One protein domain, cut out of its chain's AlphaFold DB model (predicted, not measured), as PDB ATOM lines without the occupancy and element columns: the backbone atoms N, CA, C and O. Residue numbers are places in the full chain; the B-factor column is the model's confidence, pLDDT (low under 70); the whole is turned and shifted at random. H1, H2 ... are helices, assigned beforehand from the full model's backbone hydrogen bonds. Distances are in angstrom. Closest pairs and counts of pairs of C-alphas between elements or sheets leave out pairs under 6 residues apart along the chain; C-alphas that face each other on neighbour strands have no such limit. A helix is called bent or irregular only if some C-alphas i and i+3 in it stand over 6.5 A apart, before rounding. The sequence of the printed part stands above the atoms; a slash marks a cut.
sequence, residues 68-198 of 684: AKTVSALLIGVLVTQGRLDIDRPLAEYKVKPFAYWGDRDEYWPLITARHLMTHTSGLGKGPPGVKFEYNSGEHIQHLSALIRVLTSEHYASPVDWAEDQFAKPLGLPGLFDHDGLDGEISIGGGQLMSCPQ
ATOM      1  N   ALA A  68     -16.327-108.748 -44.255       92.69
ATOM      2  CA  ALA A  68     -17.652-108.684 -43.662       92.69
ATOM      3  C   ALA A  68     -18.809-108.820 -44.669       92.69
ATOM      4  O   ALA A  68     -19.929-109.103 -44.249       92.69
ATOM      5  N   LYS A  69     -18.574-108.781 -45.992       95.25
ATOM      6  CA  LYS A  69     -19.635-109.109 -46.966       95.25
ATOM      7  C   LYS A  69     -20.202-110.519 -46.753       95.25
ATOM      8  O   LYS A  69     -21.388-110.763 -46.977       95.25
ATOM      9  N   THR A  70     -19.376-111.447 -46.265       94.88
ATOM     10  CA  THR A  70     -19.811-112.801 -45.898       94.88
ATOM     11  C   THR A  70     -20.849-112.781 -44.768       94.88
ATOM     12  O   THR A  70     -21.771-113.598 -44.774       94.88
ATOM     13  N   VAL A  71     -20.770-111.821 -43.838       97.00
ATOM     14  CA  VAL A  71     -21.806-111.591 -42.815       97.00
ATOM     15  C   VAL A  71     -23.105-111.129 -43.476       97.00
ATOM     16  O   VAL A  71     -24.165-111.686 -43.195       97.00
ATOM     17  N   SER A  72     -23.032-110.192 -44.422       97.44
ATOM     18  CA  SER A  72     -24.199-109.715 -45.173       97.44
ATOM     19  C   SER A  72     -24.909-110.837 -45.939       97.44
ATOM     20  O   SER A  72     -26.137-110.927 -45.914       97.44
ATOM     21  N   ALA A  73     -24.167-111.759 -46.562       98.19
ATOM     22  CA  ALA A  73     -24.764-112.936 -47.199       98.19
ATOM     23  C   ALA A  73     -25.451-113.869 -46.191       98.19
ATOM     24  O   ALA A  73     -26.472-114.476 -46.520       98.19
ATOM     25  N   LEU A  74     -24.955-113.978 -44.955       98.38
ATOM     26  CA  LEU A  74     -25.634-114.753 -43.914       98.38
ATOM     27  C   LEU A  74     -26.950-114.103 -43.475       98.38
ATOM     28  O   LEU A  74     -27.916-114.831 -43.258       98.38
ATOM     29  N   LEU A  75     -27.032-112.769 -43.414       98.44
ATOM     30  CA  LEU A  75     -28.290-112.056 -43.145       98.44
ATOM     31  C   LEU A  75     -29.357-112.373 -44.199       98.44
ATOM     32  O   LEU A  75     -30.494-112.706 -43.863       98.44
ATOM     33  N   ILE A  76     -28.983-112.355 -45.480       98.75
ATOM     34  CA  ILE A  76     -29.869-112.794 -46.565       98.75
ATOM     35  C   ILE A  76     -30.307-114.250 -46.350       98.75
ATOM     36  O   ILE A  76     -31.492-114.570 -46.466       98.75
ATOM     37  N   GLY A  77     -29.383-115.113 -45.926       98.19
ATOM     38  CA  GLY A  77     -29.673-116.494 -45.550       98.19
ATOM     39  C   GLY A  77     -30.683-116.636 -44.410       98.19
ATOM     40  O   GLY A  77     -31.528-117.533 -44.461       98.19
ATOM     41  N   VAL A  78     -30.662-115.752 -43.408       96.88
ATOM     42  CA  VAL A  78     -31.676-115.720 -42.338       96.88
ATOM     43  C   VAL A  78     -33.063-115.446 -42.928       96.88
ATOM     44  O   VAL A  78     -34.003-116.180 -42.628       96.88
ATOM     45  N   LEU A  79     -33.203-114.467 -43.828       97.75
ATOM     46  CA  LEU A  79     -34.487-114.160 -44.482       97.75
ATOM     47  C   LEU A  79     -35.012-115.315 -45.344       97.75
ATOM     48  O   LEU A  79     -36.213-115.595 -45.321       97.75
ATOM     49  N   VAL A  80     -34.124-116.010 -46.064       97.88
ATOM     50  CA  VAL A  80     -34.468-117.234 -46.815       97.88
ATOM     51  C   VAL A  80     -34.971-118.317 -45.863       97.88
ATOM     52  O   VAL A  80     -36.002-118.941 -46.103       97.88
ATOM     53  N   THR A  81     -34.282-118.505 -44.739       95.06
ATOM     54  CA  THR A  81     -34.634-119.509 -43.719       95.06
ATOM     55  C   THR A  81     -35.987-119.223 -43.076       95.06
ATOM     56  O   THR A  81     -36.742-120.146 -42.785       95.06
ATOM     57  N   GLN A  82     -36.322-117.946 -42.910       92.44
ATOM     58  CA  GLN A  82     -37.623-117.489 -42.423       92.44
ATOM     59  C   GLN A  82     -38.739-117.588 -43.481       92.44
ATOM     60  O   GLN A  82     -39.884-117.257 -43.181       92.44
ATOM     61  N   GLY A  83     -38.435-118.002 -44.719       95.38
ATOM     62  CA  GLY A  83     -39.401-118.066 -45.820       95.38
ATOM     63  C   GLY A  83     -39.848-116.693 -46.335       95.38
ATOM     64  O   GLY A  83     -40.890-116.588 -46.977       95.38
ATOM     65  N   ARG A  84     -39.087-115.631 -46.040       96.50
ATOM     66  CA  ARG A  84     -39.423-114.235 -46.382       96.50
ATOM     67  C   ARG A  84     -38.804-113.783 -47.698       96.50
ATOM     68  O   ARG A  84     -39.226-112.774 -48.256       96.50
ATOM     69  N   LEU A  85     -37.798-114.513 -48.169       98.19
ATOM     70  CA  LEU A  85     -37.036-114.190 -49.360       98.19
ATOM     71  C   LEU A  85     -36.817-115.439 -50.214       98.19
ATOM     72  O   LEU A  85     -36.234-116.420 -49.767       98.19
ATOM     73  N   ASP A  86     -37.245-115.347 -51.464       98.44
ATOM     74  CA  ASP A  86     -36.724-116.115 -52.592       98.44
ATOM     75  C   ASP A  86     -35.629-115.280 -53.275       98.44
ATOM     76  O   ASP A  86     -35.898-114.157 -53.719       98.44
ATOM     77  N   ILE A  87     -34.401-115.807 -53.324       98.44
ATOM     78  CA  ILE A  87     -33.221-115.100 -53.846       98.44
ATOM     79  C   ILE A  87     -33.201-114.968 -55.370       98.44
ATOM     80  O   ILE A  87     -32.435-114.149 -55.881       98.44
ATOM     81  N   ASP A  88     -34.045-115.727 -56.071       98.50
ATOM     82  CA  ASP A  88     -34.194-115.697 -57.528       98.50
ATOM     83  C   ASP A  88     -35.369-114.829 -57.985       98.50
ATOM     84  O   ASP A  88     -35.493-114.512 -59.170       98.50
ATOM     85  N   ARG A  89     -36.200-114.355 -57.050       98.69
ATOM     86  CA  ARG A  89     -37.224-113.354 -57.347       98.69
ATOM     87  C   ARG A  89     -36.583-111.969 -57.548       98.69
ATOM     88  O   ARG A  89     -35.775-111.543 -56.712       98.69
ATOM     89  N   PRO A  90     -36.976-111.216 -58.592       98.62
ATOM     90  CA  PRO A  90     -36.506-109.851 -58.789       98.62
ATOM     91  C   PRO A  90     -36.806-108.913 -57.612       98.62
ATOM     92  O   PRO A  90     -37.914-108.899 -57.069       98.62
ATOM     93  N   LEU A  91     -35.851-108.051 -57.255       98.62
ATOM     94  CA  LEU A  91     -35.978-107.076 -56.160       98.62
ATOM     95  C   LEU A  91     -37.164-106.121 -56.362       98.62
ATOM     96  O   LEU A  91     -37.841-105.747 -55.401       98.62
ATOM     97  N   ALA A  92     -37.458-105.767 -57.614       98.06
ATOM     98  CA  ALA A  92     -38.595-104.925 -57.971       98.06
ATOM     99  C   ALA A  92     -39.951-105.542 -57.562       98.06
ATOM    100  O   ALA A  92     -40.887-104.813 -57.215       98.06
ATOM    101  N   GLU A  93     -40.071-106.875 -57.544       98.44
ATOM    102  CA  GLU A  93     -41.295-107.560 -57.104       98.44
ATOM    103  C   GLU A  93     -41.534-107.393 -55.602       98.44
ATOM    104  O   GLU A  93     -42.680-107.207 -55.185       98.44
ATOM    105  N   TYR A  94     -40.457-107.336 -54.813       98.25
ATOM    106  CA  TYR A  94     -40.493-107.003 -53.388       98.25
ATOM    107  C   TYR A  94     -40.726-105.516 -53.116       98.25
ATOM    108  O   TYR A  94     -40.754-105.120 -51.963       98.25
ATOM    109  N   LYS A  95     -40.927-104.683 -54.146       97.75
ATOM    110  CA  LYS A  95     -41.126-103.223 -54.037       97.75
ATOM    111  C   LYS A  95     -39.893-102.443 -53.575       97.75
ATOM    112  O   LYS A  95     -40.028-101.273 -53.214       97.75
ATOM    113  N   VAL A  96     -38.703-103.036 -53.670       98.06
ATOM    114  CA  VAL A  96     -37.443-102.292 -53.539       98.06
ATOM    115  C   VAL A  96     -37.376-101.238 -54.648       98.06
ATOM    116  O   VAL A  96     -37.815-101.474 -55.779       98.06
ATOM    117  N   LYS A  97     -36.865-100.051 -54.322       96.62
ATOM    118  CA  LYS A  97     -36.643 -98.966 -55.283       96.62
ATOM    119  C   LYS A  97     -35.175 -98.945 -55.714       96.62
ATOM    120  O   LYS A  97     -34.321 -99.117 -54.846       96.62
ATOM    121  N   PRO A  98     -34.884 -98.744 -57.011       96.56
ATOM    122  CA  PRO A  98     -33.514 -98.582 -57.458       96.56
ATOM    123  C   PRO A  98     -32.974 -97.235 -56.977       96.56
ATOM    124  O   PRO A  98     -33.682 -96.229 -57.023       96.56
ATOM    125  N   PHE A  99     -31.721 -97.223 -56.542       95.12
ATOM    126  CA  PHE A  99     -30.974 -96.005 -56.220       95.12
ATOM    127  C   PHE A  99     -29.567 -95.983 -56.836       95.12
ATOM    128  O   PHE A  99     -28.820 -95.046 -56.594       95.12
ATOM    129  N   ALA A 100     -29.221 -96.984 -57.651       94.81
ATOM    130  CA  ALA A 100     -28.028 -96.989 -58.498       94.81
ATOM    131  C   ALA A 100     -28.431 -96.946 -59.978       94.81
ATOM    132  O   ALA A 100     -29.587 -97.194 -60.321       94.81
ATOM    133  N   TYR A 101     -27.467 -96.682 -60.859       94.25
ATOM    134  CA  TYR A 101     -27.668 -96.760 -62.308       94.25
ATOM    135  C   TYR A 101     -27.854 -98.214 -62.772       94.25
ATOM    136  O   TYR A 101     -26.949 -99.037 -62.596       94.25
ATOM    137  N   TRP A 102     -28.987 -98.519 -63.413       95.19
ATOM    138  CA  TRP A 102     -29.324 -99.854 -63.932       95.19
ATOM    139  C   TRP A 102     -29.596 -99.865 -65.448       95.19
ATOM    140  O   TRP A 102     -30.373-100.690 -65.938       95.19
ATOM    141  N   GLY A 103     -28.938 -98.967 -66.184       93.25
ATOM    142  CA  GLY A 103     -29.134 -98.732 -67.618       93.25
ATOM    143  C   GLY A 103     -29.772 -97.368 -67.893       93.25
ATOM    144  O   GLY A 103     -30.289 -96.721 -66.983       93.25
ATOM    145  N   ASP A 104     -29.743 -96.915 -69.150       90.12
ATOM    146  CA  ASP A 104     -30.213 -95.571 -69.538       90.12
ATOM    147  C   ASP A 104     -31.702 -95.339 -69.235       90.12
ATOM    148  O   ASP A 104     -32.163 -94.198 -69.158       90.12
ATOM    149  N   ARG A 105     -32.473 -96.420 -69.075       88.50
ATOM    150  CA  ARG A 105     -33.892 -96.410 -68.700       88.50
ATOM    151  C   ARG A 105     -34.201 -97.419 -67.593       88.50
ATOM    152  O   ARG A 105     -35.320 -97.931 -67.543       88.50
ATOM    153  N   ASP A 106     -33.213 -97.723 -66.749       91.31
ATOM    154  CA  ASP A 106     -33.277 -98.783 -65.736       91.31
ATOM    155  C   ASP A 106     -33.709-100.140 -66.315       91.31
ATOM    156  O   ASP A 106     -34.357-100.944 -65.643       91.31
ATOM    157  N   GLU A 107     -33.385-100.422 -67.581       95.31
ATOM    158  CA  GLU A 107     -33.879-101.604 -68.289       95.31
ATOM    159  C   GLU A 107     -33.459-102.930 -67.641       95.31
ATOM    160  O   GLU A 107     -34.152-103.935 -67.809       95.31
ATOM    161  N   TYR A 108     -32.366-102.941 -66.872       97.00
ATOM    162  CA  TYR A 108     -31.902-104.131 -66.162       97.00
ATOM    163  C   TYR A 108     -32.500-104.264 -64.761       97.00
ATOM    164  O   TYR A 108     -32.587-105.382 -64.255       97.00
ATOM    165  N   TRP A 109     -32.963-103.171 -64.143       97.69
ATOM    166  CA  TRP A 109     -33.497-103.181 -62.775       97.69
ATOM    167  C   TRP A 109     -34.625-104.209 -62.549       97.69
ATOM    168  O   TRP A 109     -34.559-104.941 -61.556       97.69
ATOM    169  N   PRO A 110     -35.620-104.362 -63.450       97.56
ATOM    170  CA  PRO A 110     -36.681-105.359 -63.292       97.56
ATOM    171  C   PRO A 110     -36.197-106.815 -63.261       97.56
ATOM    172  O   PRO A 110     -36.981-107.693 -62.915       97.56
ATOM    173  N   LEU A 111     -34.944-107.077 -63.647       97.94
ATOM    174  CA  LEU A 111     -34.342-108.410 -63.737       97.94
ATOM    175  C   LEU A 111     -33.369-108.707 -62.583       97.94
ATOM    176  O   LEU A 111     -32.918-109.843 -62.430       97.94
ATOM    177  N   ILE A 112     -33.001-107.705 -61.778       98.44
ATOM    178  CA  ILE A 112     -32.018-107.873 -60.702       98.44
ATOM    179  C   ILE A 112     -32.622-108.690 -59.562       98.44
ATOM    180  O   ILE A 112     -33.678-108.348 -59.035       98.44
ATOM    181  N   THR A 113     -31.916-109.739 -59.143       98.81
ATOM    182  CA  THR A 113     -32.299-110.639 -58.047       98.81
ATOM    183  C   THR A 113     -31.269-110.547 -56.922       98.81
ATOM    184  O   THR A 113     -30.167-110.020 -57.119       98.81
ATOM    185  N   ALA A 114     -31.596-111.068 -55.737       98.75
ATOM    186  CA  ALA A 114     -30.634-111.099 -54.635       98.75
ATOM    187  C   ALA A 114     -29.432-111.989 -54.989       98.75
ATOM    188  O   ALA A 114     -28.302-111.633 -54.656       98.75
ATOM    189  N   ARG A 115     -29.654-113.087 -55.734       98.56
ATOM    190  CA  ARG A 115     -28.577-113.934 -56.265       98.56
ATOM    191  C   ARG A 115     -27.604-113.121 -57.114       98.56
ATOM    192  O   ARG A 115     -26.417-113.142 -56.814       98.56
ATOM    193  N   HIS A 116     -28.093-112.342 -58.085       98.31
ATOM    194  CA  HIS A 116     -27.245-111.506 -58.948       98.31
ATOM    195  C   HIS A 116     -26.361-110.528 -58.158       98.31
ATOM    196  O   HIS A 116     -25.200-110.317 -58.512       98.31
ATOM    197  N   LEU A 117     -26.900-109.926 -57.093       98.25
ATOM    198  CA  LEU A 117     -26.143-109.012 -56.234       98.25
ATOM    199  C   LEU A 117     -25.090-109.753 -55.403       98.25
ATOM    200  O   LEU A 117     -23.942-109.317 -55.356       98.25
ATOM    201  N   MET A 118     -25.456-110.880 -54.786       98.00
ATOM    202  CA  MET A 118     -24.549-111.657 -53.936       98.00
ATOM    203  C   MET A 118     -23.426-112.348 -54.712       98.00
ATOM    204  O   MET A 118     -22.356-112.560 -54.153       98.00
ATOM    205  N   THR A 119     -23.641-112.690 -55.983       94.06
ATOM    206  CA  THR A 119     -22.619-113.306 -56.846       94.06
ATOM    207  C   THR A 119     -21.832-112.286 -57.662       94.06
ATOM    208  O   THR A 119     -21.013-112.681 -58.485       94.06
ATOM    209  N   HIS A 120     -22.090-110.983 -57.484       92.75
ATOM    210  CA  HIS A 120     -21.501-109.908 -58.290       92.75
ATOM    211  C   HIS A 120     -21.708-110.074 -59.802       92.75
ATOM    212  O   HIS A 120     -20.889-109.633 -60.603       92.75
ATOM    213  N   THR A 121     -22.824-110.676 -60.213       92.88
ATOM    214  CA  THR A 121     -23.168-110.873 -61.629       92.88
ATOM    215  C   THR A 121     -24.297-109.961 -62.093       92.88
ATOM    216  O   THR A 121     -24.923-110.208 -63.114       92.88
ATOM    217  N   SER A 122     -24.585-108.878 -61.372       93.75
ATOM    218  CA  SER A 122     -25.668-107.948 -61.717       93.75
ATOM    219  C   SER A 122     -25.412-107.114 -62.979       93.75
ATOM    220  O   SER A 122     -26.323-106.434 -63.445       93.75
ATOM    221  N   GLY A 123     -24.182-107.122 -63.506       89.44
ATOM    222  CA  GLY A 123     -23.770-106.327 -64.667       89.44
ATOM    223  C   GLY A 123     -23.694-104.816 -64.411       89.44
ATOM    224  O   GLY A 123     -23.486-104.062 -65.359       89.44
ATOM    225  N   LEU A 124     -23.912-104.364 -63.165       90.12
ATOM    226  CA  LEU A 124     -23.815-102.966 -62.705       90.12
ATOM    227  C   LEU A 124     -24.505-101.933 -63.619       90.12
ATOM    228  O   LEU A 124     -24.025-100.809 -63.776       90.12
ATOM    229  N   GLY A 125     -25.603-102.327 -64.269       90.88
ATOM    230  CA  GLY A 125     -26.328-101.490 -65.230       90.88
ATOM    231  C   GLY A 125     -25.660-101.325 -66.601       90.88
ATOM    232  O   GLY A 125     -26.211-100.653 -67.464       90.88
ATOM    233  N   LYS A 126     -24.493-101.936 -66.834       89.44
ATOM    234  CA  LYS A 126     -23.743-101.886 -68.103       89.44
ATOM    235  C   LYS A 126     -24.114-103.014 -69.068       89.44
ATOM    236  O   LYS A 126     -23.717-102.979 -70.231       89.44
ATOM    237  N   GLY A 127     -24.836-104.023 -68.592       91.25
ATOM    238  CA  GLY A 127     -25.274-105.171 -69.374       91.25
ATOM    239  C   GLY A 127     -26.287-106.028 -68.611       91.25
ATOM    240  O   GLY A 127     -26.552-105.754 -67.438       91.25
ATOM    241  N   PRO A 128     -26.845-107.066 -69.261       93.75
ATOM    242  CA  PRO A 128     -27.787-107.980 -68.623       93.75
ATOM    243  C   PRO A 128     -27.193-108.645 -67.371       93.75
ATOM    244  O   PRO A 128     -25.999-108.954 -67.358       93.75
ATOM    245  N   PRO A 129     -27.993-108.920 -66.328       95.00
ATOM    246  CA  PRO A 129     -27.513-109.697 -65.194       95.00
ATOM    247  C   PRO A 129     -27.207-111.147 -65.603       95.00
ATOM    248  O   PRO A 129     -27.792-111.685 -66.542       95.00
ATOM    249  N   GLY A 130     -26.279-111.783 -64.891       91.44
ATOM    250  CA  GLY A 130     -25.877-113.175 -65.081       91.44
ATOM    251  C   GLY A 130     -24.840-113.418 -66.180       91.44
ATOM    252  O   GLY A 130     -24.495-114.571 -66.394       91.44
ATOM    253  N   VAL A 131     -24.335-112.381 -66.866       88.88
ATOM    254  CA  VAL A 131     -23.424-112.545 -68.028       88.88
ATOM    255  C   VAL A 131     -21.985-112.086 -67.784       88.88
ATOM    256  O   VAL A 131     -21.104-112.363 -68.592       88.88
ATOM    257  N   LYS A 132     -21.734-111.342 -66.701       85.06
ATOM    258  CA  LYS A 132     -20.415-110.784 -66.374       85.06
ATOM    259  C   LYS A 132     -20.259-110.645 -64.865       85.06
ATOM    260  O   LYS A 132     -21.180-110.150 -64.216       85.06
ATOM    261  N   PHE A 133     -19.103-111.025 -64.325       83.38
ATOM    262  CA  PHE A 133     -18.735-110.716 -62.946       83.38
ATOM    263  C   PHE A 133     -18.131-109.314 -62.859       83.38
ATOM    264  O   PHE A 133     -17.215-108.959 -63.604       83.38
ATOM    265  N   GLU A 134     -18.642-108.515 -61.930       81.56
ATOM    266  CA  GLU A 134     -18.111-107.204 -61.580       81.56
ATOM    267  C   GLU A 134     -18.189-107.017 -60.063       81.56
ATOM    268  O   GLU A 134     -19.247-106.710 -59.504       81.56
ATOM    269  N   TYR A 135     -17.046-107.201 -59.395       83.31
ATOM    270  CA  TYR A 135     -16.941-107.007 -57.954       83.31
ATOM    271  C   TYR A 135     -17.363-105.586 -57.562       83.31
ATOM    272  O   TYR A 135     -16.935-104.598 -58.164       83.31
ATOM    273  N   ASN A 136     -18.219-105.477 -56.549       84.75
ATOM    274  CA  ASN A 136     -18.860-104.224 -56.177       84.75
ATOM    275  C   ASN A 136     -18.941-104.080 -54.653       84.75
ATOM    276  O   ASN A 136     -19.337-104.999 -53.947       84.75
ATOM    277  N   SER A 137     -18.599-102.902 -54.146       86.69
ATOM    278  CA  SER A 137     -18.793-102.532 -52.733       86.69
ATOM    279  C   SER A 137     -19.664-101.278 -52.597       86.69
ATOM    280  O   SER A 137     -19.702-100.687 -51.527       86.69
ATOM    281  N   GLY A 138     -20.278-100.829 -53.697       86.56
ATOM    282  CA  GLY A 138     -20.958 -99.539 -53.796       86.56
ATOM    283  C   GLY A 138     -22.480 -99.654 -53.813       86.56
ATOM    284  O   GLY A 138     -23.075-100.558 -53.232       86.56
ATOM    285  N   GLU A 139     -23.128 -98.730 -54.513       90.62
ATOM    286  CA  GLU A 139     -24.585 -98.570 -54.463       90.62
ATOM    287  C   GLU A 139     -25.357 -99.791 -55.000       90.62
ATOM    288  O   GLU A 139     -26.426-100.117 -54.487       90.62
ATOM    289  N   HIS A 140     -24.831-100.523 -55.990       94.19
ATOM    290  CA  HIS A 140     -25.520-101.691 -56.558       94.19
ATOM    291  C   HIS A 140     -25.724-102.806 -55.524       94.19
ATOM    292  O   HIS A 140     -26.862-103.215 -55.295       94.19
ATOM    293  N   ILE A 141     -24.661-103.269 -54.856       94.75
ATOM    294  CA  ILE A 141     -24.755-104.295 -53.799       94.75
ATOM    295  C   ILE A 141     -25.601-103.819 -52.606       94.75
ATOM    296  O   ILE A 141     -26.326-104.617 -52.006       94.75
ATOM    297  N   GLN A 142     -25.581-102.519 -52.299       96.12
ATOM    298  CA  GLN A 142     -26.308-101.939 -51.168       96.12
ATOM    299  C   GLN A 142     -27.836-102.123 -51.258       96.12
ATOM    300  O   GLN A 142     -28.531-102.052 -50.243       96.12
ATOM    301  N   HIS A 143     -28.385-102.450 -52.437       98.25
ATOM    302  CA  HIS A 143     -29.805-102.787 -52.592       98.25
ATOM    303  C   HIS A 143     -30.223-104.016 -51.764       98.25
ATOM    304  O   HIS A 143     -31.409-104.175 -51.477       98.25
ATOM    305  N   LEU A 144     -29.277-104.858 -51.326       98.62
ATOM    306  CA  LEU A 144     -29.548-105.937 -50.370       98.62
ATOM    307  C   LEU A 144     -29.997-105.402 -48.997       98.62
ATOM    308  O   LEU A 144     -30.890-105.995 -48.399       98.62
ATOM    309  N   SER A 145     -29.474-104.264 -48.524       98.31
ATOM    310  CA  SER A 145     -29.957-103.642 -47.277       98.31
ATOM    311  C   SER A 145     -31.362-103.063 -47.450       98.31
ATOM    312  O   SER A 145     -32.244-103.305 -46.627       98.31
ATOM    313  N   ALA A 146     -31.632-102.416 -48.590       98.25
ATOM    314  CA  ALA A 146     -32.977-101.938 -48.918       98.25
ATOM    315  C   ALA A 146     -33.993-103.091 -49.035       98.25
ATOM    316  O   ALA A 146     -35.145-102.954 -48.617       98.25
ATOM    317  N   LEU A 147     -33.571-104.245 -49.559       98.81
ATOM    318  CA  LEU A 147     -34.374-105.467 -49.564       98.81
ATOM    319  C   LEU A 147     -34.667-105.950 -48.139       98.81
ATOM    320  O   LEU A 147     -35.828-106.229 -47.835       98.81
ATOM    321  N   ILE A 148     -33.657-105.996 -47.260       98.69
ATOM    322  CA  ILE A 148     -33.850-106.311 -45.837       98.69
ATOM    323  C   ILE A 148     -34.881-105.352 -45.240       98.69
ATOM    324  O   ILE A 148     -35.861-105.829 -44.674       98.69
ATOM    325  N   ARG A 149     -34.738-104.033 -45.443       98.31
ATOM    326  CA  ARG A 149     -35.682-103.026 -44.934       98.31
ATOM    327  C   ARG A 149     -37.111-103.313 -45.354       98.31
ATOM    328  O   ARG A 149     -37.998-103.364 -44.506       98.31
ATOM    329  N   VAL A 150     -37.354-103.459 -46.658       98.38
ATOM    330  CA  VAL A 150     -38.719-103.647 -47.159       98.38
ATOM    331  C   VAL A 150     -39.323-104.908 -46.568       98.38
ATOM    332  O   VAL A 150     -40.456-104.876 -46.091       98.38
ATOM    333  N   LEU A 151     -38.543-105.988 -46.520       98.25
ATOM    334  CA  LEU A 151     -39.003-107.225 -45.929       98.25
ATOM    335  C   LEU A 151     -39.296-107.029 -44.442       98.25
ATOM    336  O   LEU A 151     -40.363-107.422 -44.012       98.25
ATOM    337  N   THR A 152     -38.429-106.423 -43.633       97.38
ATOM    338  CA  THR A 152     -38.523-106.410 -42.154       97.38
ATOM    339  C   THR A 152     -39.335-105.260 -41.548       97.38
ATOM    340  O   THR A 152     -39.641-105.310 -40.356       97.38
ATOM    341  N   SER A 153     -39.734-104.276 -42.357       96.88
ATOM    342  CA  SER A 153     -40.394-103.030 -41.923       96.88
ATOM    343  C   SER A 153     -41.693-103.180 -41.121       96.88
ATOM    344  O   SER A 153     -42.096-102.241 -40.441       96.88
ATOM    345  N   GLU A 154     -42.353-104.341 -41.159       94.62
ATOM    346  CA  GLU A 154     -43.561-104.598 -40.359       94.62
ATOM    347  C   GLU A 154     -43.281-104.621 -38.845       94.62
ATOM    348  O   GLU A 154     -44.147-104.265 -38.045       94.62
ATOM    349  N   HIS A 155     -42.075-105.032 -38.440       93.56
ATOM    350  CA  HIS A 155     -41.734-105.263 -37.030       93.56
ATOM    351  C   HIS A 155     -40.495-104.508 -36.549       93.56
ATOM    352  O   HIS A 155     -40.272-104.425 -35.343       93.56
ATOM    353  N   TYR A 156     -39.697-103.956 -37.463       95.56
ATOM    354  CA  TYR A 156     -38.426-103.319 -37.142       95.56
ATOM    355  C   TYR A 156     -38.350-101.921 -37.743       95.56
ATOM    356  O   TYR A 156     -38.740-101.707 -38.892       95.56
ATOM    357  N   ALA A 157     -37.826-100.971 -36.965       95.75
ATOM    358  CA  ALA A 157     -37.635 -99.597 -37.421       95.75
ATOM    359  C   ALA A 157     -36.519 -99.498 -38.478       95.75
ATOM    360  O   ALA A 157     -36.586 -98.665 -39.388       95.75
ATOM    361  N   SER A 158     -35.514-100.375 -38.398       97.38
ATOM    362  CA  SER A 158     -34.396-100.412 -39.333       97.38
ATOM    363  C   SER A 158     -33.882-101.834 -39.623       97.38
ATOM    364  O   SER A 158     -34.107-102.756 -38.831       97.38
ATOM    365  N   PRO A 159     -33.186-102.041 -40.761       97.69
ATOM    366  CA  PRO A 159     -32.387-103.236 -41.021       97.69
ATOM    367  C   PRO A 159     -31.417-103.590 -39.896       97.69
ATOM    368  O   PRO A 159     -31.339-104.764 -39.541       97.69
ATOM    369  N   VAL A 160     -30.719-102.602 -39.325       97.06
ATOM    370  CA  VAL A 160     -29.784-102.811 -38.209       97.06
ATOM    371  C   VAL A 160     -30.504-103.383 -36.990       97.06
ATOM    372  O   VAL A 160     -30.050-104.397 -36.469       97.06
ATOM    373  N   ASP A 161     -31.662-102.840 -36.593       95.25
ATOM    374  CA  ASP A 161     -32.437-103.376 -35.455       95.25
ATOM    375  C   ASP A 161     -32.843-104.838 -35.686       95.25
ATOM    376  O   ASP A 161     -32.739-105.685 -34.797       95.25
ATOM    377  N   TRP A 162     -33.284-105.151 -36.909       95.81
ATOM    378  CA  TRP A 162     -33.622-106.519 -37.286       95.81
ATOM    379  C   TRP A 162     -32.400-107.440 -37.238       95.81
ATOM    380  O   TRP A 162     -32.492-108.537 -36.690       95.81
ATOM    381  N   ALA A 163     -31.264-107.025 -37.801       96.00
ATOM    382  CA  ALA A 163     -30.052-107.839 -37.840       96.00
ATOM    383  C   ALA A 163     -29.464-108.037 -36.439       96.00
ATOM    384  O   ALA A 163     -29.006-109.129 -36.107       96.00
ATOM    385  N   GLU A 164     -29.538-107.017 -35.593       92.50
ATOM    386  CA  GLU A 164     -29.127-107.080 -34.198       92.50
ATOM    387  C   GLU A 164     -29.935-108.148 -33.439       92.50
ATOM    388  O   GLU A 164     -29.360-109.037 -32.805       92.50
ATOM    389  N   ASP A 165     -31.264-108.141 -33.569       89.00
ATOM    390  CA  ASP A 165     -32.142-109.080 -32.861       89.00
ATOM    391  C   ASP A 165     -32.171-110.487 -33.469       89.00
ATOM    392  O   ASP A 165     -32.232-111.480 -32.741       89.00
ATOM    393  N   GLN A 166     -32.151-110.595 -34.800       88.75
ATOM    394  CA  GLN A 166     -32.344-111.863 -35.510       88.75
ATOM    395  C   GLN A 166     -31.039-112.573 -35.869       88.75
ATOM    396  O   GLN A 166     -31.082-113.755 -36.212       88.75
ATOM    397  N   PHE A 167     -29.888-111.902 -35.780       91.94
ATOM    398  CA  PHE A 167     -28.594-112.472 -36.157       91.94
ATOM    399  C   PHE A 167     -27.493-112.203 -35.126       91.94
ATOM    400  O   PHE A 167     -26.899-113.152 -34.609       91.94
ATOM    401  N   ALA A 168     -27.231-110.942 -34.785       91.44
ATOM    402  CA  ALA A 168     -26.054-110.558 -34.013       91.44
ATOM    403  C   ALA A 168     -26.127-111.045 -32.555       91.44
ATOM    404  O   ALA A 168     -25.273-111.815 -32.104       91.44
ATOM    405  N   LYS A 169     -27.193-110.696 -31.824       86.00
ATOM    406  CA  LYS A 169     -27.399-111.128 -30.432       86.00
ATOM    407  C   LYS A 169     -27.504-112.656 -30.287       86.00
ATOM    408  O   LYS A 169     -26.815-113.188 -29.414       86.00
ATOM    409  N   PRO A 170     -28.240-113.402 -31.144       80.75
ATOM    410  CA  PRO A 170     -28.241-114.871 -31.112       80.75
ATOM    411  C   PRO A 170     -26.854-115.519 -31.252       80.75
ATOM    412  O   PRO A 170     -26.611-116.591 -30.692       80.75
ATOM    413  N   LEU A 171     -25.933-114.880 -31.979       85.00
ATOM    414  CA  LEU A 171     -24.551-115.341 -32.119       85.00
ATOM    415  C   LEU A 171     -23.635-114.866 -30.983       85.00
ATOM    416  O   LEU A 171     -22.507-115.340 -30.887       85.00
ATOM    417  N   GLY A 172     -24.089-113.976 -30.097       83.00
ATOM    418  CA  GLY A 172     -23.232-113.329 -29.099       83.00
ATOM    419  C   GLY A 172     -22.308-112.277 -29.715       83.00
ATOM    420  O   GLY A 172     -21.155-112.148 -29.307       83.00
ATOM    421  N   LEU A 173     -22.809-111.558 -30.721       89.88
ATOM    422  CA  LEU A 173     -22.143-110.468 -31.431       89.88
ATOM    423  C   LEU A 173     -22.932-109.148 -31.299       89.88
ATOM    424  O   LEU A 173     -23.187-108.519 -32.319       89.88
ATOM    425  N   PRO A 174     -23.383-108.740 -30.097       88.69
ATOM    426  CA  PRO A 174     -24.182-107.525 -29.967       88.69
ATOM    427  C   PRO A 174     -23.407-106.299 -30.464       88.69
ATOM    428  O   PRO A 174     -22.201-106.193 -30.217       88.69
ATOM    429  N   GLY A 175     -24.103-105.395 -31.148       90.56
ATOM    430  CA  GLY A 175     -23.542-104.159 -31.694       90.56
ATOM    431  C   GLY A 175     -22.668-104.351 -32.937       90.56
ATOM    432  O   GLY A 175     -21.894-103.465 -33.293       90.56
ATOM    433  N   LEU A 176     -22.764-105.502 -33.616       93.94
ATOM    434  CA  LEU A 176     -21.963-105.807 -34.813       93.94
ATOM    435  C   LEU A 176     -22.112-104.755 -35.928       93.94
ATOM    436  O   LEU A 176     -21.177-104.545 -36.696       93.94
ATOM    437  N   PHE A 177     -23.277-104.112 -36.012       94.88
ATOM    438  CA  PHE A 177     -23.621-103.155 -37.066       94.88
ATOM    439  C   PHE A 177     -23.701-101.700 -36.567       94.88
ATOM    440  O   PHE A 177     -24.060-100.811 -37.336       94.88
ATOM    441  N   ASP A 178     -23.347-101.427 -35.302       88.69
ATOM    442  CA  ASP A 178     -23.481-100.092 -34.684       88.69
ATOM    443  C   ASP A 178     -22.642 -99.018 -35.394       88.69
ATOM    444  O   ASP A 178     -22.958 -97.827 -35.355       88.69
ATOM    445  N   HIS A 179     -21.568 -99.443 -36.058       87.62
ATOM    446  CA  HIS A 179     -20.607 -98.573 -36.727       87.62
ATOM    447  C   HIS A 179     -20.814 -98.459 -38.240       87.62
ATOM    448  O   HIS A 179     -20.022 -97.785 -38.895       87.62
ATOM    449  N   ASP A 180     -21.876 -99.050 -38.796       84.75
ATOM    450  CA  ASP A 180     -22.131 -98.977 -40.238       84.75
ATOM    451  C   ASP A 180     -22.407 -97.532 -40.688       84.75
ATOM    452  O   ASP A 180     -22.042 -97.154 -41.795       84.75
ATOM    453  N   GLY A 181     -22.997 -96.693 -39.825       81.19
ATOM    454  CA  GLY A 181     -23.113 -95.248 -40.066       81.19
ATOM    455  C   GLY A 181     -24.044 -94.855 -41.223       81.19
ATOM    456  O   GLY A 181     -23.902 -93.765 -41.769       81.19
ATOM    457  N   LEU A 182     -24.989 -95.725 -41.596       87.06
ATOM    458  CA  LEU A 182     -25.891 -95.549 -42.744       87.06
ATOM    459  C   LEU A 182     -27.363 -95.366 -42.330       87.06
ATOM    460  O   LEU A 182     -28.257 -95.965 -42.921       87.06
ATOM    461  N   ASP A 183     -27.634 -94.578 -41.284       88.56
ATOM    462  CA  ASP A 183     -28.999 -94.257 -40.820       88.56
ATOM    463  C   ASP A 183     -29.905 -95.498 -40.626       88.56
ATOM    464  O   ASP A 183     -31.071 -95.558 -41.036       88.56
ATOM    465  N   GLY A 184     -29.342 -96.533 -39.996       91.38
ATOM    466  CA  GLY A 184     -30.014 -97.805 -39.718       91.38
ATOM    467  C   GLY A 184     -30.009 -98.808 -40.879       91.38
ATOM    468  O   GLY A 184     -30.540 -99.908 -40.724       91.38
ATOM    469  N   GLU A 185     -29.430 -98.475 -42.035       94.75
ATOM    470  CA  GLU A 185     -29.044 -99.467 -43.046       94.75
ATOM    471  C   GLU A 185     -27.791-100.236 -42.623       94.75
ATOM    472  O   GLU A 185     -26.967 -99.751 -41.850       94.75
ATOM    473  N   ILE A 186     -27.634-101.427 -43.193       95.12
ATOM    474  CA  ILE A 186     -26.459-102.278 -43.018       95.12
ATOM    475  C   ILE A 186     -25.500-102.005 -44.172       95.12
ATOM    476  O   ILE A 186     -25.914-102.033 -45.332       95.12
ATOM    477  N   SER A 187     -24.221-101.785 -43.893       94.44
ATOM    478  CA  SER A 187     -23.183-101.658 -44.914       94.44
ATOM    479  C   SER A 187     -22.914-103.024 -45.543       94.44
ATOM    480  O   SER A 187     -22.143-103.839 -45.033       94.44
ATOM    481  N   ILE A 188     -23.557-103.308 -46.679       94.75
ATOM    482  CA  ILE A 188     -23.468-104.631 -47.310       94.75
ATOM    483  C   ILE A 188     -22.059-104.881 -47.859       94.75
ATOM    484  O   ILE A 188     -21.591-106.020 -47.855       94.75
ATOM    485  N   GLY A 189     -21.382-103.817 -48.301       84.06
ATOM    486  CA  GLY A 189     -20.020-103.843 -48.828       84.06
ATOM    487  C   GLY A 189     -18.944-104.208 -47.799       84.06
ATOM    488  O   GLY A 189     -17.829-104.537 -48.213       84.06
ATOM    489  N   GLY A 190     -19.267-104.208 -46.504       88.19
ATOM    490  CA  GLY A 190     -18.351-104.531 -45.415       88.19
ATOM    491  C   GLY A 190     -18.082-103.344 -44.487       88.19
ATOM    492  O   GLY A 190     -18.871-102.404 -44.441       88.19
ATOM    493  N   GLY A 191     -16.957-103.383 -43.769       81.25
ATOM    494  CA  GLY A 191     -16.564-102.333 -42.811       81.25
ATOM    495  C   GLY A 191     -16.998-102.595 -41.364       81.25
ATOM    496  O   GLY A 191     -16.596-101.870 -40.457       81.25
ATOM    497  N   GLN A 192     -17.755-103.669 -41.107       91.88
ATOM    498  CA  GLN A 192     -18.089-104.072 -39.741       91.88
ATOM    499  C   GLN A 192     -16.817-104.382 -38.943       91.88
ATOM    500  O   GLN A 192     -15.870-104.990 -39.457       91.88
ATOM    501  N   LEU A 193     -16.809-103.990 -37.670       88.56
ATOM    502  CA  LEU A 193     -15.693-104.224 -36.762       88.56
ATOM    503  C   LEU A 193     -15.916-105.501 -35.953       88.56
ATOM    504  O   LEU A 193     -16.964-105.693 -35.338       88.56
ATOM    505  N   MET A 194     -14.910-106.374 -35.913       93.44
ATOM    506  CA  MET A 194     -14.944-107.594 -35.105       93.44
ATOM    507  C   MET A 194     -13.567-107.901 -34.523       93.44
ATOM    508  O   MET A 194     -12.543-107.663 -35.161       93.44
ATOM    509  N   SER A 195     -13.530-108.497 -33.333       93.19
ATOM    510  CA  SER A 195     -12.322-109.162 -32.841       93.19
ATOM    511  C   SER A 195     -12.121-110.534 -33.493       93.19
ATOM    512  O   SER A 195     -13.066-111.130 -34.024       93.19
ATOM    513  N   CYS A 196     -10.904-111.092 -33.429       93.56
ATOM    514  CA  CYS A 196     -10.636-112.443 -33.949       93.56
ATOM    515  C   CYS A 196     -11.617-113.502 -33.384       93.56
ATOM    516  O   CYS A 196     -12.222-114.239 -34.170       93.56
ATOM    517  N   PRO A 197     -11.859-113.572 -32.055       92.50
ATOM    518  CA  PRO A 197     -12.863-114.477 -31.488       92.50
ATOM    519  C   PRO A 197     -14.307-114.205 -31.927       92.50
ATOM    520  O   PRO A 197     -15.125-115.130 -31.949       92.50
ATOM    521  N   GLN A 198     -14.658-112.952 -32.230       93.06
ATOM    522  CA  GLN A 198     -15.971-112.600 -32.772       93.06
ATOM    523  C   GLN A 198     -16.120-113.135 -34.202       93.06
ATOM    524  O   GLN A 198     -17.069-113.873 -34.463       93.06
TER     525      GLN A 198
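Overview. This is residues 68 to 198 of the 684 residues of the protein "Beta-lactamase domain-containing protein" of Symbiodinium microadriaticum (UniProt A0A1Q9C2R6). With little regular structure, this is a small cluster of crossed helices among long loops: H3 runs through the middle, H1 and H4 pack on it and each other, and short H2 packs on its first part. Of 131 printed residues, 46 are in the four named helices, with no named strand: all helix, compact, radius of gyration of the C-alphas 14.4 A, spans 43 by 31 by 25 A.

Arrangement. The hub, H3, residues 139 to 152, touches H2, residues 114 to 118; their closest C-alphas, Leu 117 and Ile 141, are 5.5 A apart. H4, residues 159 to 171, touches H3 about perpendicular, at 80 degrees; closest C-alphas, Arg 149 and Pro 159, 5.1 A. H1, residues 68 to 81, touches H4 at 89 degrees, about perpendicular; closest C-alphas, Leu 75 and Ala 163, 7.0 A. H1 and H2 have every O i to N i+4 pair within hydrogen-bond range, H3 6 of 10, H4 7 of 9.

Along the chain. H3 is 20.2 A long, H1 20.1 A, from C-alpha 68 at (-17.652, -108.684, -43.662). H4 ends at C-alpha 171 (-24.551, -115.341, -32.119); it is irregular, C-alphas 166 and 169 being 7.1 A apart.

Size, cuts and confidence. The C-alphas of Arg 105 and Pro 197 are farthest apart, 46.4 A. The links H1 to H2 and H2 to H3 are long. The printed part has no cut; no printed residue is under 70 in pLDDT.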